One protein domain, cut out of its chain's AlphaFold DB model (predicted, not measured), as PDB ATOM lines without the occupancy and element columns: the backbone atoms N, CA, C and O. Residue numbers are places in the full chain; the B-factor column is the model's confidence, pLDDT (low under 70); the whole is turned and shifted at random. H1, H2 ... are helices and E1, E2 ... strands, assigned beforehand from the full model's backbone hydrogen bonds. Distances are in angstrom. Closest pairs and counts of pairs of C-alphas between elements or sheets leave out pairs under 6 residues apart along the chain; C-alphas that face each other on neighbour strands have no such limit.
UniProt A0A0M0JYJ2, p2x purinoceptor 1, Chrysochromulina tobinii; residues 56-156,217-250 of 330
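This is residues 56 to 156 and 217 to 250 of the 330 residues of the protein "p2x purinoceptor 1" of Chrysochromulina tobinii (UniProt A0A0M0JYJ2). A long, strongly twisted sheet, E5 E4 E3 E7 E6, makes the length of the domain: its long strand E3 pairs with E7 toward one end and E4 toward the other, where the loops of residues 114 to 134 form a head. A separate hairpin, E1 and E2, lies off the sheet, joined to it through the short H1. The printed part has 135 residues, mostly strand, with the order E1 E2 H1 E3 E4 E5 E6 E7; both sheets are antiparallel. The whole is loose and elongated, with a radius of gyration of the C-alphas of 18.8 A and spans of 57 by 36 by 27 A.

E3, residues 89 to 113, bends by 118 degrees at residue 106. It is antiparallel to E7, residues 234 to 247, at 144 degrees; N 97 and O 240 are 2.9 A apart, within hydrogen-bond range. E3, E4 at residues 135 to 144 and E5 at residues 150 to 152 form a meander, each strand the antiparallel neighbour of the one before, with N 105 and O 140 at 3.1 A and N 143 and O 151 at 2.9 A. E6, residues 217 to 226, and E7 form a hairpin, with N 223 and O 237 at 3.0 A. E1, residues 63 to 68, and E2, residues 71 to 76, form another, with N 66 and O 73 at 2.8 A; both are apart from E3. H1, residues 77 to 80, only grazes the larger sheet and is too short for an O i to N i+4 pair.

E3 measures 39.9 A, E7 35.7 A and E6 30.2 A. E1 begins at C-alpha 63 (63.574, 73.729, 78.866), and E7 ends at C-alpha 247 (42.735, 70.544, 84.369).

Residues 157 to 216 are not printed; C-alphas 156 and 217 are 13.1 A apart. The link from E3 to E4 is long. Mean pLDDT of the printed part is 77.5, with 29 residues under 70, among them 79 to 88.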
ATOM      1  N   VAL A  56      45.401  61.852  89.758       68.81
ATOM      2  CA  VAL A  56      46.241  62.219  88.622       68.81
ATOM      3  C   VAL A  56      47.544  62.795  89.158       68.81
ATOM      4  O   VAL A  56      47.537  63.597  90.083       68.81
ATOM      5  N   GLY A  57      48.666  62.366  88.585       67.06
ATOM      6  CA  GLY A  57      49.960  63.006  88.784       67.06
ATOM      7  C   GLY A  57      50.387  63.671  87.484       67.06
ATOM      8  O   GLY A  57      50.445  63.005  86.452       67.06
ATOM      9  N   ILE A  58      50.676  64.970  87.525       69.88
ATOM     10  CA  ILE A  58      51.185  65.708  86.367       69.88
ATOM     11  C   ILE A  58      52.668  65.984  86.599       69.88
ATOM     12  O   ILE A  58      53.044  66.618  87.584       69.88
ATOM     13  N   LYS A  59      53.511  65.514  85.679       73.38
ATOM     14  CA  LYS A  59      54.933  65.858  85.623       73.38
ATOM     15  C   LYS A  59      55.177  66.639  84.343       73.38
ATOM     16  O   LYS A  59      54.843  66.162  83.263       73.38
ATOM     17  N   LEU A  60      55.743  67.833  84.476       71.38
ATOM     18  CA  LEU A  60      56.174  68.636  83.342       71.38
ATOM     19  C   LEU A  60      57.680  68.462  83.155       71.38
ATOM     20  O   LEU A  60      58.430  68.590  84.120       71.38
ATOM     21  N   GLU A  61      58.105  68.209  81.922       76.25
ATOM     22  CA  GLU A  61      59.508  68.218  81.517       76.25
ATOM     23  C   GLU A  61      59.681  69.191  80.349       76.25
ATOM     24  O   GLU A  61      58.848  69.241  79.446       76.25
ATOM     25  N   GLY A  62      60.730  70.008  80.385       72.38
ATOM     26  CA  GLY A  62      60.975  70.997  79.346       72.38
ATOM     27  C   GLY A  62      62.037  72.011  79.743       72.38
ATOM     28  O   GLY A  62      62.275  72.267  80.923       72.38
ATOM     29  N   THR A  63      62.670  72.587  78.728       76.25
ATOM     30  CA  THR A  63      63.574  73.729  78.866       76.25
ATOM     31  C   THR A  63      63.183  74.771  77.833       76.25
ATOM     32  O   THR A  63      62.702  74.441  76.751       76.25
ATOM     33  N   GLY A  64      63.353  76.035  78.180       78.44
ATOM     34  CA  GLY A  64      63.098  77.161  77.302       78.44
ATOM     35  C   GLY A  64      64.025  78.313  77.644       78.44
ATOM     36  O   GLY A  64      64.905  78.208  78.498       78.44
ATOM     37  N   TYR A  65      63.826  79.436  76.971       79.88
ATOM     38  CA  TYR A  65      64.525  80.673  77.280       79.88
ATOM     39  C   TYR A  65      63.586  81.856  77.081       79.88
ATOM     40  O   TYR A  65      62.645  81.803  76.290       79.88
ATOM     41  N   THR A  66      63.851  82.941  77.799       77.38
ATOM     42  CA  THR A  66      63.178  84.223  77.598       77.38
ATOM     43  C   THR A  66      64.211  85.287  77.255       77.38
ATOM     44  O   THR A  66      65.347  85.245  77.726       77.38
ATOM     45  N   LYS A  67      63.838  86.229  76.386       77.31
ATOM     46  CA  LYS A  67      64.701  87.339  75.977       77.31
ATOM     47  C   LYS A  67      64.138  88.639  76.541       77.31
ATOM     48  O   LYS A  67      63.183  89.188  75.994       77.31
ATOM     49  N   THR A  68      64.739  89.145  77.615       71.88
ATOM     50  CA  THR A  68      64.296  90.368  78.300       71.88
ATOM     51  C   THR A  68      65.371  91.439  78.178       71.88
ATOM     52  O   THR A  68      66.483  91.258  78.657       71.88
ATOM     53  N   LYS A  69      65.066  92.571  77.524       70.12
ATOM     54  CA  LYS A  69      66.000  93.711  77.358       70.12
ATOM     55  C   LYS A  69      67.401  93.309  76.841       70.12
ATOM     56  O   LYS A  69      68.403  93.889  77.239       70.12
ATOM     57  N   GLY A  70      67.469  92.309  75.956       71.62
ATOM     58  CA  GLY A  70      68.725  91.803  75.383       71.62
ATOM     59  C   GLY A  70      69.447  90.740  76.219       71.62
ATOM     60  O   GLY A  70      70.403  90.152  75.722       71.62
ATOM     61  N   LEU A  71      68.969  90.440  77.430       76.50
ATOM     62  CA  LEU A  71      69.449  89.336  78.256       76.50
ATOM     63  C   LEU A  71      68.682  88.051  77.913       76.50
ATOM     64  O   LEU A  71      67.456  88.080  77.774       76.50
ATOM     65  N   ILE A  72      69.405  86.941  77.756       80.75
ATOM     66  CA  ILE A  72      68.824  85.606  77.582       80.75
ATOM     67  C   ILE A  72      68.796  84.943  78.956       80.75
ATOM     68  O   ILE A  72      69.848  84.663  79.528       80.75
ATOM     69  N   GLU A  73      67.599  84.700  79.475       80.06
ATOM     70  CA  GLU A  73      67.388  83.998  80.739       80.06
ATOM     71  C   GLU A  73      66.871  82.584  80.446       80.06
ATOM     72  O   GLU A  73      65.865  82.447  79.738       80.06
ATOM     73  N   PRO A  74      67.529  81.524  80.947       80.50
ATOM     74  CA  PRO A  74      67.011  80.169  80.813       80.50
ATOM     75  C   PRO A  74      65.715  80.027  81.619       80.50
ATOM     76  O   PRO A  74      65.637  80.452  82.769       80.50
ATOM     77  N   ALA A  75      64.702  79.421  81.006       78.75
ATOM     78  CA  ALA A  75      63.425  79.103  81.627       78.75
ATOM     79  C   ALA A  75      63.322  77.585  81.808       78.75
ATOM     80  O   ALA A  75      63.159  76.830  80.851       78.75
ATOM     81  N   ASP A  76      63.453  77.136  83.047       78.75
ATOM     82  CA  ASP A  76      63.238  75.758  83.474       78.75
ATOM     83  C   ASP A  76      61.847  75.570  84.112       78.75
ATOM     84  O   ASP A  76      61.077  76.510  84.314       78.75
ATOM     85  N   ILE A  77      61.505  74.330  84.456       74.06
ATOM     86  CA  ILE A  77      60.202  74.012  85.064       74.06
ATOM     87  C   ILE A  77      60.008  74.759  86.396       74.06
ATOM     88  O   ILE A  77      58.897  75.198  86.688       74.06
ATOM     89  N   ALA A  78      61.075  74.943  87.184       71.94
ATOM     90  CA  ALA A  78      61.021  75.616  88.483       71.94
ATOM     91  C   ALA A  78      60.794  77.135  88.371       71.94
ATOM     92  O   ALA A  78      60.196  77.743  89.260       71.94
ATOM     93  N   SER A  79      61.242  77.755  87.278       68.94
ATOM     94  CA  SER A  79      60.974  79.166  86.986       68.94
ATOM     95  C   SER A  79      59.600  79.387  86.349       68.94
ATOM     96  O   SER A  79      58.979  80.416  86.622       68.94
ATOM     97  N   LEU A  80      59.092  78.430  85.564       68.75
ATOM     98  CA  LEU A  80      57.788  78.520  84.895       68.75
ATOM     99  C   LEU A  80      56.611  78.164  85.820       68.75
ATOM    100  O   LEU A  80      55.583  78.839  85.804       68.75
ATOM    101  N   VAL A  81      56.734  77.133  86.655       68.00
ATOM    102  CA  VAL A  81      55.637  76.648  87.507       68.00
ATOM    103  C   VAL A  81      55.839  77.139  88.941       68.00
ATOM    104  O   VAL A  81      56.376  76.437  89.792       68.00
ATOM    105  N   LYS A  82      55.423  78.384  89.210       64.19
ATOM    106  CA  LYS A  82      55.504  78.995  90.555       64.19
ATOM    107  C   LYS A  82      54.228  78.902  91.383       64.19
ATOM    108  O   LYS A  82      54.293  78.969  92.608       64.19
ATOM    109  N   VAL A  83      53.075  78.752  90.735       60.62
ATOM    110  CA  VAL A  83      51.844  78.377  91.435       60.62
ATOM    111  C   VAL A  83      52.021  76.909  91.802       60.62
ATOM    112  O   VAL A  83      52.287  76.101  90.913       60.62
ATOM    113  N   GLY A  84      51.993  76.596  93.102       56.19
ATOM    114  CA  GLY A  84      52.269  75.247  93.602       56.19
ATOM    115  C   GLY A  84      51.452  74.186  92.854       56.19
ATOM    116  O   GLY A  84      50.376  74.513  92.351       56.19
ATOM    117  N   PRO A  85      51.947  72.940  92.753       55.66
ATOM    118  CA  PRO A  85      51.248  71.890  92.023       55.66
ATOM    119  C   PRO A  85      49.849  71.693  92.620       55.66
ATOM    120  O   PRO A  85      49.698  71.152  93.716       55.66
ATOM    121  N   GLU A  86      48.822  72.166  91.914       62.69
ATOM    122  CA  GLU A  86      47.443  71.772  92.174       62.69
ATOM    123  C   GLU A  86      47.345  70.294  91.762       62.69
ATOM    124  O   GLU A  86      47.804  69.915  90.686       62.69
ATOM    125  N   GLY A  87      46.818  69.424  92.631       62.66
ATOM    126  CA  GLY A  87      46.880  67.969  92.414       62.66
ATOM    127  C   GLY A  87      46.233  67.492  91.105       62.66
ATOM    128  O   GLY A  87      46.617  66.457  90.576       62.66
ATOM    129  N   ASP A  88      45.282  68.252  90.560       63.47
ATOM    130  CA  ASP A  88      44.558  67.958  89.324       63.47
ATOM    131  C   ASP A  88      44.710  69.048  88.248       63.47
ATOM    132  O   ASP A  88      44.097  68.934  87.183       63.47
ATOM    133  N   ALA A  89      45.527  70.084  88.473       70.81
ATOM    134  CA  ALA A  89      45.686  71.175  87.518       70.81
ATOM    135  C   ALA A  89      47.125  71.689  87.387       70.81
ATOM    136  O   ALA A  89      47.893  71.771  88.340       70.81
ATOM    137  N   LEU A  90      47.477  72.095  86.171       74.06
ATOM    138  CA  LEU A  90      48.777  72.657  85.832       74.06
ATOM    139  C   LEU A  90      48.587  73.979  85.096       74.06
ATOM    140  O   LEU A  90      47.862  74.050  84.103       74.06
ATOM    141  N   PHE A  91      49.273  75.024  85.549       76.38
ATOM    142  CA  PHE A  91      49.358  76.286  84.826       76.38
ATOM    143  C   PHE A  91      50.701  76.396  84.101       76.38
ATOM    144  O   PHE A  91      51.760  76.353  84.722       76.38
ATOM    145  N   LEU A  92      50.637  76.554  82.781       76.19
ATOM    146  CA  LEU A  92      51.774  76.738  81.887       76.19
ATOM    147  C   LEU A  92      51.804  78.195  81.410       76.19
ATOM    148  O   LEU A  92      51.015  78.553  80.524       76.19
ATOM    149  N   PRO A  93      52.670  79.058  81.970       76.00
ATOM    150  CA  PRO A  93      52.800  80.423  81.485       76.00
ATOM    151  C   PRO A  93      53.465  80.437  80.108       76.00
ATOM    152  O   PRO A  93      54.530  79.862  79.911       76.00
ATOM    153  N   THR A  94      52.846  81.132  79.156       73.81
ATOM    154  CA  THR A  94      53.417  81.347  77.816       73.81
ATOM    155  C   THR A  94      54.008  82.742  77.670       73.81
ATOM    156  O   THR A  94      54.903  82.967  76.861       73.81
ATOM    157  N   ARG A  95      53.517  83.698  78.463       75.00
ATOM    158  CA  ARG A  95      54.023  85.066  78.505       75.00
ATOM    159  C   ARG A  95      53.849  85.639  79.899       75.00
ATOM    160  O   ARG A  95      52.802  85.461  80.518       75.00
ATOM    161  N   TRP A  96      54.832  86.402  80.357       76.19
ATOM    162  CA  TRP A  96      54.720  87.153  81.600       76.19
ATOM    163  C   TRP A  96      55.288  88.561  81.490       76.19
ATOM    164  O   TRP A  96      56.020  88.890  80.556       76.19
ATOM    165  N   VAL A  97      54.922  89.396  82.452       78.56
ATOM    166  CA  VAL A  97      55.508  90.710  82.699       78.56
ATOM    167  C   VAL A  97      56.003  90.720  84.138       78.56
ATOM    168  O   VAL A  97      55.291  90.280  85.044       78.56
ATOM    169  N   THR A  98      57.224  91.214  84.331       79.44
ATOM    170  CA  THR A  98      57.853  91.348  85.645       79.44
ATOM    171  C   THR A  98      58.079  92.824  85.939       79.44
ATOM    172  O   THR A  98      58.736  93.517  85.160       79.44
ATOM    173  N   TRP A  99      57.571  93.297  87.073       82.75
ATOM    174  CA  TRP A  99      57.902  94.605  87.630       82.75
ATOM    175  C   TRP A  99      58.913  94.413  88.747       82.75
ATOM    176  O   TRP A  99      58.585  93.841  89.787       82.75
ATOM    177  N   THR A 100      60.128  94.893  88.516       85.50
ATOM    178  CA  THR A 100      61.243  94.750  89.448       85.50
ATOM    179  C   THR A 100      61.304  95.902  90.443       85.50
ATOM    180  O   THR A 100      60.855  97.015  90.158       85.50
ATOM    181  N   GLU A 101      61.910  95.638  91.596       86.50
ATOM    182  CA  GLU A 101      62.254  96.630  92.623       86.50
ATOM    183  C   GLU A 101      61.061  97.434  93.159       86.50
ATOM    184  O   GLU A 101      61.184  98.618  93.492       86.50
ATOM    185  N   GLN A 102      59.891  96.804  93.281       87.19
ATOM    186  CA  GLN A 102      58.761  97.468  93.917       87.19
ATOM    187  C   GLN A 102      59.025  97.629  95.413       87.19
ATOM    188  O   GLN A 102      59.443  96.684  96.077       87.19
ATOM    189  N   ARG A 103      58.725  98.801  95.969       88.44
ATOM    190  CA  ARG A 103      58.848  99.081  97.409       88.44
ATOM    191  C   ARG A 103      57.538  99.595  97.980       88.44
ATOM    192  O   ARG A 103      56.732 100.167  97.249       88.44
ATOM    193  N   ARG A 104      57.327  99.422  99.284       88.81
ATOM    194  CA  ARG A 104      56.173 100.018  99.970       88.81
ATOM    195  C   ARG A 104      56.415 101.500 100.214       88.81
ATOM    196  O   ARG A 104      57.444 101.876 100.770       88.81
ATOM    197  N   GLY A 105      55.461 102.325  99.819       87.31
ATOM    198  CA  GLY A 105      55.515 103.761 100.029       87.31
ATOM    199  C   GLY A 105      54.280 104.441  99.474       87.31
ATOM    200  O   GLY A 105      53.381 103.786  98.947       87.31
ATOM    201  N   ASN A 106      54.248 105.760  99.592       86.88
ATOM    202  CA  ASN A 106      53.256 106.538  98.883       86.88
ATOM    203  C   ASN A 106      53.709 106.780  97.442       86.88
ATOM    204  O   ASN A 106      54.860 107.147  97.203       86.88
ATOM    205  N   CYS A 107      52.803 106.572  96.494       85.38
ATOM    206  CA  CYS A 107      53.025 106.870  95.085       85.38
ATOM    207  C   CYS A 107      51.716 107.224  94.383       85.38
ATOM    208  O   CYS A 107      50.633 106.846  94.836       85.38
ATOM    209  N   THR A 108      51.833 107.931  93.263       83.44
ATOM    210  CA  THR A 108      50.708 108.346  92.422       83.44
ATOM    211  C   THR A 108      50.119 107.166  91.650       83.44
ATOM    212  O   THR A 108      50.849 106.351  91.084       83.44
ATOM    213  N   ASN A 109      48.793 107.049  91.628       79.62
ATOM    214  CA  ASN A 109      48.065 106.010  90.899       79.62
ATOM    215  C   ASN A 109      47.592 106.502  89.538       79.62
ATOM    216  O   ASN A 109      46.792 107.426  89.484       79.62
ATOM    217  N   ALA A 110      47.990 105.832  88.453       73.94
ATOM    218  CA  ALA A 110      47.514 106.196  87.114       73.94
ATOM    219  C   ALA A 110      46.018 105.890  86.888       73.94
ATOM    220  O   ALA A 110      45.405 106.488  86.009       73.94
ATOM    221  N   ASP A 111      45.424 105.003  87.694       73.44
ATOM    222  CA  ASP A 111      44.004 104.631  87.599       73.44
ATOM    223  C   ASP A 111      43.065 105.650  88.284       73.44
ATOM    224  O   ASP A 111      41.847 105.578  88.124       73.44
ATOM    225  N   GLU A 112      43.616 106.603  89.045       79.69
ATOM    226  CA  GLU A 112      42.868 107.598  89.825       79.69
ATOM    227  C   GLU A 112      43.336 109.022  89.457       79.69
ATOM    228  O   GLU A 112      44.146 109.615  90.179       79.69
ATOM    229  N   PRO A 113      42.861 109.587  88.328       83.38
ATOM    230  CA  PRO A 113      43.164 110.964  87.966       83.38
ATOM    231  C   PRO A 113      42.434 111.950  88.884       83.38
ATOM    232  O   PRO A 113      41.272 111.748  89.237       83.38
ATOM    233  N   CYS A 114      43.099 113.046  89.233       85.81
ATOM    234  CA  CYS A 114      42.560 114.109  90.078       85.81
ATOM    235  C   CYS A 114      42.889 115.491  89.519       85.81
ATOM    236  O   CYS A 114      43.924 115.698  88.889       85.81
ATOM    237  N   SER A 115      41.997 116.450  89.766       87.44
ATOM    238  CA  SER A 115      42.243 117.871  89.489       87.44
ATOM    239  C   SER A 115      42.526 118.648  90.775       87.44
ATOM    240  O   SER A 115      43.286 119.614  90.752       87.44
ATOM    241  N   ALA A 116      41.948 118.216  91.900       86.56
ATOM    242  CA  ALA A 116      42.162 118.787  93.224       86.56
ATOM    243  C   ALA A 116      42.298 117.704  94.311       86.56
ATOM    244  O   ALA A 116      41.812 116.582  94.169       86.56
ATOM    245  N   ASP A 117      42.887 118.067  95.454       85.94
ATOM    246  CA  ASP A 117      43.039 117.194  96.637       85.94
ATOM    247  C   ASP A 117      41.704 116.700  97.227       85.94
ATOM    248  O   ASP A 117      41.673 115.789  98.057       85.94
ATOM    249  N   SER A 118      40.581 117.324  96.861       83.94
ATOM    250  CA  SER A 118      39.236 116.873  97.232       83.94
ATOM    251  C   SER A 118      38.765 115.659  96.435       83.94
ATOM    252  O   SER A 118      37.895 114.935  96.913       83.94
ATOM    253  N   ASP A 119      39.321 115.447  95.241       85.25
ATOM    254  CA  ASP A 119      38.902 114.374  94.334       85.25
ATOM    255  C   ASP A 119      39.452 113.017  94.798       85.25
ATOM    256  O   ASP A 119      38.893 111.963  94.497       85.25
ATOM    257  N   CYS A 120      40.533 113.042  95.579       84.69
ATOM    258  CA  CYS A 120      41.175 111.852  96.107       84.69
ATOM    259  C   CYS A 120      40.462 111.324  97.356       84.69
ATOM    260  O   CYS A 120      40.199 112.052  98.319       84.69
ATOM    261  N   ARG A 121      40.214 110.009  97.380       83.88
ATOM    262  CA  ARG A 121      39.665 109.322  98.556       83.88
ATOM    263  C   ARG A 121      40.603 109.513  99.755       83.88
ATOM    264  O   ARG A 121      41.802 109.273  99.658       83.88
ATOM    265  N   ARG A 122      40.047 109.922 100.898       86.06
ATOM    266  CA  ARG A 122      40.774 110.081 102.169       86.06
ATOM    267  C   ARG A 122      40.505 108.888 103.072       86.06
ATOM    268  O   ARG A 122      39.415 108.763 103.620       86.06
ATOM    269  N   GLU A 123      41.506 108.033 103.227       85.69
ATOM    270  CA  GLU A 123      41.450 106.836 104.070       85.69
ATOM    271  C   GLU A 123      42.814 106.600 104.744       85.69
ATOM    272  O   GLU A 123      43.594 105.756 104.305       85.69
ATOM    273  N   PRO A 124      43.175 107.370 105.788       83.62
ATOM    274  CA  PRO A 124      44.450 107.189 106.480       83.62
ATOM    275  C   PRO A 124      44.539 105.799 107.144       83.62
ATOM    276  O   PRO A 124      43.568 105.384 107.778       83.62
ATOM    277  N   PRO A 125      45.678 105.077 107.063       81.75
ATOM    278  CA  PRO A 125      46.968 105.476 106.483       81.75
ATOM    279  C   PRO A 125      47.139 105.136 104.987       81.75
ATOM    280  O   PRO A 125      48.196 105.405 104.427       81.75
ATOM    281  N   LEU A 126      46.145 104.517 104.348       83.56
ATOM    282  CA  LEU A 126      46.256 103.978 102.989       83.56
ATOM    283  C   LEU A 126      46.125 105.045 101.897       83.56
ATOM    284  O   LEU A 126      46.790 104.949 100.872       83.56
ATOM    285  N   ALA A 127      45.296 106.063 102.104       84.38
ATOM    286  CA  ALA A 127      45.066 107.136 101.149       84.38
ATOM    287  C   ALA A 127      45.159 108.504 101.856       84.38
ATOM    288  O   ALA A 127      44.221 108.891 102.564       84.38
ATOM    289  N   PRO A 128      46.278 109.242 101.703       82.69
ATOM    290  CA  PRO A 128      46.466 110.562 102.311       82.69
ATOM    291  C   PRO A 128      45.565 111.650 101.701       82.69
ATOM    292  O   PRO A 128      45.444 112.724 102.286       82.69
ATOM    293  N   GLY A 129      44.924 111.380 100.556       83.69
ATOM    294  CA  GLY A 129      44.018 112.311  99.882       83.69
ATOM    295  C   GLY A 129      44.720 113.540  99.314       83.69
ATOM    296  O   GLY A 129      44.193 114.643  99.430       83.69
ATOM    297  N   LYS A 130      45.918 113.340  98.758       86.75
ATOM    298  CA  LYS A 130      46.705 114.364  98.067       86.75
ATOM    299  C   LYS A 130      46.749 114.065  96.574       86.75
ATOM    300  O   LYS A 130      46.877 112.901  96.187       86.75
ATOM    301  N   CYS A 131      46.653 115.111  95.763       85.56
ATOM    302  CA  CYS A 131      46.757 115.055  94.315       85.56
ATOM    303  C   CYS A 131      48.145 115.550  93.884       85.56
ATOM    304  O   CYS A 131      48.474 116.724  94.051       85.56
ATOM    305  N   GLU A 132      48.970 114.670  93.316       82.69
ATOM    306  CA  GLU A 132      50.306 115.012  92.817       82.69
ATOM    307  C   GLU A 132      50.390 114.674  91.324       82.69
ATOM    308  O   GLU A 132      50.170 113.540  90.909       82.69
ATOM    309  N   GLY A 133      50.671 115.672  90.479       78.31
ATOM    310  CA  GLY A 133      50.804 115.449  89.033       78.31
ATOM    311  C   GLY A 133      49.522 114.966  88.344       78.31
ATOM    312  O   GLY A 133      49.600 114.131  87.450       78.31
ATOM    313  N   GLN A 134      48.358 115.490  88.754       83.88
ATOM    314  CA  GLN A 134      47.020 115.087  88.281       83.88
ATOM    315  C   GLN A 134      46.625 113.638  88.613       83.88
ATOM    316  O   GLN A 134      45.685 113.106  88.027       83.88
ATOM    317  N   LEU A 135      47.326 112.993  89.547       86.06
ATOM    318  CA  LEU A 135      47.067 111.623  89.983       86.06
ATOM    319  C   LEU A 135      47.023 111.553  91.514       86.06
ATOM    320  O   LEU A 135      47.790 112.229  92.205       86.06
ATOM    321  N   CYS A 136      46.129 110.734  92.062       85.62
ATOM    322  CA  CYS A 136      45.996 110.599  93.510       85.62
ATOM    323  C   CYS A 136      47.145 109.786  94.118       85.62
ATOM    324  O   CYS A 136      47.535 108.735  93.601       85.62
ATOM    325  N   GLU A 137      47.669 110.252  95.252       85.00
ATOM    326  CA  GLU A 137      48.686 109.557  96.043       85.00
ATOM    327  C   GLU A 137      48.048 108.467  96.919       85.00
ATOM    328  O   GLU A 137      47.057 108.708  97.618       85.00
ATOM    329  N   ARG A 138      48.641 107.265  96.931       86.12
ATOM    330  CA  ARG A 138      48.200 106.141  97.769       86.12
ATOM    331  C   ARG A 138      49.379 105.351  98.334       86.12
ATOM    332  O   ARG A 138      50.387 105.168  97.654       86.12
ATOM    333  N   TYR A 139      49.242 104.853  99.562       86.88
ATOM    334  CA  TYR A 139      50.205 103.949 100.189       86.88
ATOM    335  C   TYR A 139      50.026 102.533  99.636       86.88
ATOM    336  O   TYR A 139      49.020 101.864  99.891       86.88
ATOM    337  N   GLN A 140      50.995 102.071  98.853       86.75
ATOM    338  CA  GLN A 140      50.937 100.793  98.145       86.75
ATOM    339  C   GLN A 140      52.336 100.346  97.697       86.75
ATOM    340  O   GLN A 140      53.356 100.865  98.147       86.75
ATOM    341  N   TRP A 141      52.390  99.345  96.820       87.12
ATOM    342  CA  TRP A 141      53.629  98.930  96.178       87.12
ATOM    343  C   TRP A 141      53.916  99.793  94.957       87.12
ATOM    344  O   TRP A 141      53.150  99.798  93.993       87.12
ATOM    345  N   CYS A 142      55.036 100.499  95.009       86.38
ATOM    346  CA  CYS A 142      55.432 101.471  94.007       86.38
ATOM    347  C   CYS A 142      56.601 100.936  93.180       86.38
ATOM    348  O   CYS A 142      57.594 100.476  93.748       86.38
ATOM    349  N   SER A 143      56.488 101.007  91.855       84.38
ATOM    350  CA  SER A 143      57.527 100.593  90.906       84.38
ATOM    351  C   SER A 143      58.377 101.805  90.496       84.38
ATOM    352  O   SER A 143      57.848 102.917  90.444       84.38
ATOM    353  N   PRO A 144      59.686 101.641  90.230       81.62
ATOM    354  CA  PRO A 144      60.518 102.739  89.747       81.62
ATOM    355  C   PRO A 144      60.105 103.149  88.322       81.62
ATOM    356  O   PRO A 144      60.184 102.349  87.390       81.62
ATOM    357  N   GLY A 145      59.662 104.396  88.143       70.56
ATOM    358  CA  GLY A 145      59.367 104.977  86.832       70.56
ATOM    359  C   GLY A 145      60.633 105.410  86.080       70.56
ATOM    360  O   GLY A 145      61.706 105.558  86.666       70.56
ATOM    361  N   SER A 146      60.506 105.668  84.773       62.00
ATOM    362  CA  SER A 146      61.624 106.065  83.890       62.00
ATOM    363  C   SER A 146      62.336 107.350  84.322       62.00
ATOM    364  O   SER A 146      63.512 107.530  84.027       62.00
ATOM    365  N   ASN A 147      61.628 108.230  85.033       62.12
ATOM    366  CA  ASN A 147      62.115 109.542  85.464       62.12
ATOM    367  C   ASN A 147      62.581 109.538  86.935       62.12
ATOM    368  O   ASN A 147      62.724 110.598  87.537       62.12
ATOM    369  N   GLY A 148      62.740 108.359  87.552       62.53
ATOM    370  CA  GLY A 148      63.088 108.212  88.973       62.53
ATOM    371  C   GLY A 148      61.931 108.465  89.953       62.53
ATOM    372  O   GLY A 148      62.085 108.233  91.151       62.53
ATOM    373  N   GLN A 149      60.760 108.893  89.468       65.88
ATOM    374  CA  GLN A 149      59.526 108.950  90.255       65.88
ATOM    375  C   GLN A 149      58.923 107.554  90.409       65.88
ATOM    376  O   GLN A 149      58.846 106.785  89.454       65.88
ATOM    377  N   TYR A 150      58.488 107.230  91.624       67.31
ATOM    378  CA  TYR A 150      57.828 105.967  91.915       67.31
ATOM    379  C   TYR A 150      56.346 106.095  91.589       67.31
ATOM    380  O   TYR A 150      55.641 106.881  92.219       67.31
ATOM    381  N   THR A 151      55.873 105.311  90.630       70.25
ATOM    382  CA  THR A 151      54.452 105.245  90.295       70.25
ATOM    383  C   THR A 151      53.828 104.056  91.007       70.25
ATOM    384  O   THR A 151      54.482 103.029  91.236       70.25
ATOM    385  N   GLY A 152      52.555 104.183  91.366       64.12
ATOM    386  CA  GLY A 152      51.748 103.059  91.806       64.12
ATOM    387  C   GLY A 152      51.864 101.928  90.805       64.12
ATOM    388  O   GLY A 152      51.828 102.161  89.594       64.12
ATOM    389  N   ALA A 153      52.032 100.701  91.295       59.94
ATOM    390  CA  ALA A 153      51.643  99.564  90.489       59.94
ATOM    391  C   ALA A 153      50.143  99.747  90.240       59.94
ATOM    392  O   ALA A 153      49.349  99.489  91.146       59.94
ATOM    393  N   THR A 154      49.777 100.267  89.061       53.69
ATOM    394  CA  THR A 154      48.390 100.286  88.589       53.69
ATOM    395  C   THR A 154      47.774  98.941  88.916       53.69
ATOM    396  O   THR A 154      48.465  97.908  88.849       53.69
ATOM    397  N   ALA A 155      46.491  98.943  89.286       46.22
ATOM    398  CA  ALA A 155      45.745  97.702  89.392       46.22
ATOM    399  C   ALA A 155      46.070  96.866  88.147       46.22
ATOM    400  O   ALA A 155      46.295  97.451  87.082       46.22
ATOM    401  N   PRO A 156      46.181  95.531  88.247       48.91
ATOM    402  CA  PRO A 156      46.488  94.708  87.091       48.91
ATOM    403  C   PRO A 156      45.324  94.762  86.098       48.91
ATOM    404  O   PRO A 156      44.513  93.847  85.990       48.91
ATOM    405  N   THR A 217      43.870  82.520  81.550       61.69
ATOM    406  CA  THR A 217      44.081  82.470  82.997       61.69
ATOM    407  C   THR A 217      45.217  83.422  83.342       61.69
ATOM    408  O   THR A 217      46.316  83.319  82.790       61.69
ATOM    409  N   LEU A 218      44.915  84.371  84.223       70.19
ATOM    410  CA  LEU A 218      45.890  85.275  84.799       70.19
ATOM    411  C   LEU A 218      46.408  84.653  86.094       70.19
ATOM    412  O   LEU A 218      45.618  84.376  86.994       70.19
ATOM    413  N   ALA A 219      47.719  84.463  86.188       76.00
ATOM    414  CA  ALA A 219      48.385  84.083  87.425       76.00
ATOM    415  C   ALA A 219      49.318  85.213  87.861       76.00
ATOM    416  O   ALA A 219      49.986  85.834  87.031       76.00
ATOM    417  N   GLN A 220      49.362  85.486  89.161       80.38
ATOM    418  CA  GLN A 220      50.238  86.498  89.736       80.38
ATOM    419  C   GLN A 220      50.959  85.935  90.949       80.38
ATOM    420  O   GLN A 220      50.369  85.223  91.758       80.38
ATOM    421  N   TRP A 221      52.231  86.281  91.080       84.19
ATOM    422  CA  TRP A 221      53.037  85.966  92.253       84.19
ATOM    423  C   TRP A 221      54.070  87.064  92.473       84.19
ATOM    424  O   TRP A 221      54.384  87.830  91.562       84.19
ATOM    425  N   ALA A 222      54.613  87.145  93.683       86.31
ATOM    426  CA  ALA A 222      55.656  88.103  94.011       86.31
ATOM    427  C   ALA A 222      56.790  87.427  94.782       86.31
ATOM    428  O   ALA A 222      56.531  86.594  95.651       86.31
ATOM    429  N   ASN A 223      58.031  87.811  94.482       88.31
ATOM    430  CA  ASN A 223      59.198  87.411  95.269       88.31
ATOM    431  C   ASN A 223      59.633  88.596  96.127       88.31
ATOM    432  O   ASN A 223      59.809  89.688  95.594       88.31
ATOM    433  N   TYR A 224      59.835  88.378  97.422       90.50
ATOM    434  CA  TYR A 224      60.247  89.418  98.364       90.50
ATOM    435  C   TYR A 224      61.735  89.277  98.685       90.50
ATOM    436  O   TYR A 224      62.219  88.169  98.912       90.50
ATOM    437  N   TYR A 225      62.459  90.392  98.710       92.19
ATOM    438  CA  TYR A 225      63.882  90.432  99.039       92.19
ATOM    439  C   TYR A 225      64.261  91.755  99.706       92.19
ATOM    440  O   TYR A 225      63.532  92.746  99.667       92.19
ATOM    441  N   ARG A 226      65.435  91.776 100.339       91.44
ATOM    442  CA  ARG A 226      66.033  92.983 100.920       91.44
ATOM    443  C   ARG A 226      67.404  93.201 100.306       91.44
ATOM    444  O   ARG A 226      68.149  92.244 100.107       91.44
ATOM    445  N   ARG A 227      67.734  94.455  99.995       88.62
ATOM    446  CA  ARG A 227      69.052  94.825  99.465       88.62
ATOM    447  C   ARG A 227      70.019  95.087 100.613       88.62
ATOM    448  O   ARG A 227      69.629  95.639 101.634       88.62
ATOM    449  N   ALA A 228      71.293  94.754 100.412       88.69
ATOM    450  CA  ALA A 228      72.344  95.041 101.391       88.69
ATOM    451  C   ALA A 228      72.558  96.553 101.611       88.69
ATOM    452  O   ALA A 228      72.950  96.953 102.702       88.69
ATOM    453  N   ALA A 229      72.274  97.381 100.596       87.12
ATOM    454  CA  ALA A 229      72.371  98.839 100.683       87.12
ATOM    455  C   ALA A 229      71.326  99.458 101.634       87.12
ATOM    456  O   ALA A 229      71.661 100.365 102.384       87.12
ATOM    457  N   ASP A 230      70.099  98.920 101.649       86.38
ATOM    458  CA  ASP A 230      68.978  99.423 102.454       86.38
ATOM    459  C   ASP A 230      68.281  98.259 103.188       86.38
ATOM    460  O   ASP A 230      67.252  97.754 102.725       86.38
ATOM    461  N   PRO A 231      68.801  97.803 104.343       84.75
ATOM    462  CA  PRO A 231      68.266  96.627 105.038       84.75
ATOM    463  C   PRO A 231      66.881  96.857 105.668       84.75
ATOM    464  O   PRO A 231      66.189  95.894 106.015       84.75
ATOM    465  N   SER A 232      66.476  98.119 105.835       87.25
ATOM    466  CA  SER A 232      65.182  98.520 106.399       87.25
ATOM    467  C   SER A 232      64.041  98.500 105.379       87.25
ATOM    468  O   SER A 232      62.878  98.477 105.783       87.25
ATOM    469  N   ILE A 233      64.349  98.494 104.077       87.56
ATOM    470  CA  ILE A 233      63.354  98.555 103.006       87.56
ATOM    471  C   ILE A 233      63.170  97.160 102.406       87.56
ATOM    472  O   ILE A 233      64.117  96.506 101.966       87.56
ATOM    473  N   GLU A 234      61.921  96.703 102.376       90.50
ATOM    474  CA  GLU A 234      61.537  95.466 101.704       90.50
ATOM    475  C   GLU A 234      61.158  95.751 100.252       90.50
ATOM    476  O   GLU A 234      60.273  96.568  99.974       90.50
ATOM    477  N   TYR A 235      61.826  95.047  99.343       90.25
ATOM    478  CA  TYR A 235      61.551  95.084  97.917       90.25
ATOM    479  C   TYR A 235      60.778  93.832  97.501       90.25
ATOM    480  O   TYR A 235      60.918  92.764  98.104       90.25
ATOM    481  N   ARG A 236      59.960  93.953  96.455       89.56
ATOM    482  CA  ARG A 236      59.345  92.810  95.785       89.56
ATOM    483  C   ARG A 236      59.454  92.922  94.273       89.56
ATOM    484  O   ARG A 236      59.325  94.013  93.720       89.56
ATOM    485  N   ASP A 237      59.579  91.778  93.623       87.56
ATOM    486  CA  ASP A 237      59.380  91.659  92.184       87.56
ATOM    487  C   ASP A 237      58.021  91.011  91.946       87.56
ATOM    488  O   ASP A 237      57.777  89.883  92.381       87.56
ATOM    489  N   LEU A 238      57.117  91.749  91.303       85.00
ATOM    490  CA  LEU A 238      55.786  91.268  90.952       85.00
ATOM    491  C   LEU A 238      55.837  90.648  89.561       85.00
ATOM    492  O   LEU A 238      56.265  91.292  88.607       85.00
ATOM    493  N   HIS A 239      55.333  89.431  89.441       81.75
ATOM    494  CA  HIS A 239      55.192  88.735  88.178       81.75
ATOM    495  C   HIS A 239      53.714  88.539  87.868       81.75
ATOM    496  O   HIS A 239      52.936  88.096  88.717       81.75
ATOM    497  N   GLN A 240      53.334  88.838  86.633       80.94
ATOM    498  CA  GLN A 240      52.010  88.566  86.098       80.94
ATOM    499  C   GLN A 240      52.161  87.745  84.832       80.94
ATOM    500  O   GLN A 240      52.738  88.211  83.850       80.94
ATOM    501  N   ALA A 241      51.631  86.531  84.856       77.81
ATOM    502  CA  ALA A 241      51.708  85.603  83.749       77.81
ATOM    503  C   ALA A 241      50.337  85.305  83.153       77.81
ATOM    504  O   ALA A 241      49.315  85.231  83.839       77.81
ATOM    505  N   ARG A 242      50.357  85.095  81.843       75.50
ATOM    506  CA  ARG A 242      49.252  84.622  81.029       75.50
ATOM    507  C   ARG A 242      49.671  83.293  80.424       75.50
ATOM    508  O   ARG A 242      50.787  83.149  79.924       75.50
ATOM    509  N   GLY A 243      48.781  82.321  80.508       71.50
ATOM    510  CA  GLY A 243      49.129  80.956  80.163       71.50
ATOM    511  C   GLY A 243      47.930  80.050  79.987       71.50
ATOM    512  O   GLY A 243      46.772  80.467  80.119       71.50
ATOM    513  N   LEU A 244      48.243  78.798  79.684       70.38
ATOM    514  CA  LEU A 244      47.282  77.715  79.583       70.38
ATOM    515  C   LEU A 244      47.115  77.067  80.957       70.38
ATOM    516  O   LEU A 244      48.097  76.702  81.595       70.38
ATOM    517  N   ARG A 245      45.870  76.893  81.399       71.44
ATOM    518  CA  ARG A 245      45.551  76.073  82.570       71.44
ATOM    519  C   ARG A 245      44.995  74.740  82.090       71.44
ATOM    520  O   ARG A 245      43.944  74.706  81.456       71.44
ATOM    521  N   LEU A 246      45.709  73.665  82.380       66.50
ATOM    522  CA  LEU A 246      45.301  72.292  82.121       66.50
ATOM    523  C   LEU A 246      44.652  71.743  83.388       66.50
ATOM    524  O   LEU A 246      45.264  71.796  84.448       66.50
ATOM    525  N   LEU A 247      43.430  71.231  83.283       67.31
ATOM    526  CA  LEU A 247      42.735  70.544  84.369       67.31
ATOM    527  C   LEU A 247      42.531  69.094  83.942       67.31
ATOM    528  O   LEU A 247      41.838  68.831  82.957       67.31
ATOM    529  N   VAL A 248      43.136  68.162  84.667       65.62
ATOM    530  CA  VAL A 248      43.090  66.739  84.346       65.62
ATOM    531  C   VAL A 248      42.234  66.035  85.384       65.62
ATOM    532  O   VAL A 248      42.611  65.892  86.542       65.62
ATOM    533  N   ARG A 249      41.062  65.563  84.956       62.78
ATOM    534  CA  ARG A 249      40.161  64.769  85.792       62.78
ATOM    535  C   ARG A 249      40.070  63.362  85.238       62.78
ATOM    536  O   ARG A 249      39.728  63.178  84.073       62.78
ATOM    537  N   SER A 250      40.335  62.373  86.082       66.31
ATOM    538  CA  SER A 250      40.112  60.973  85.732       66.31
ATOM    539  C   SER A 250      38.780  60.508  86.313       66.31
ATOM    540  O   SER A 250      38.543  60.584  87.519       66.31
TER     541      SER A 250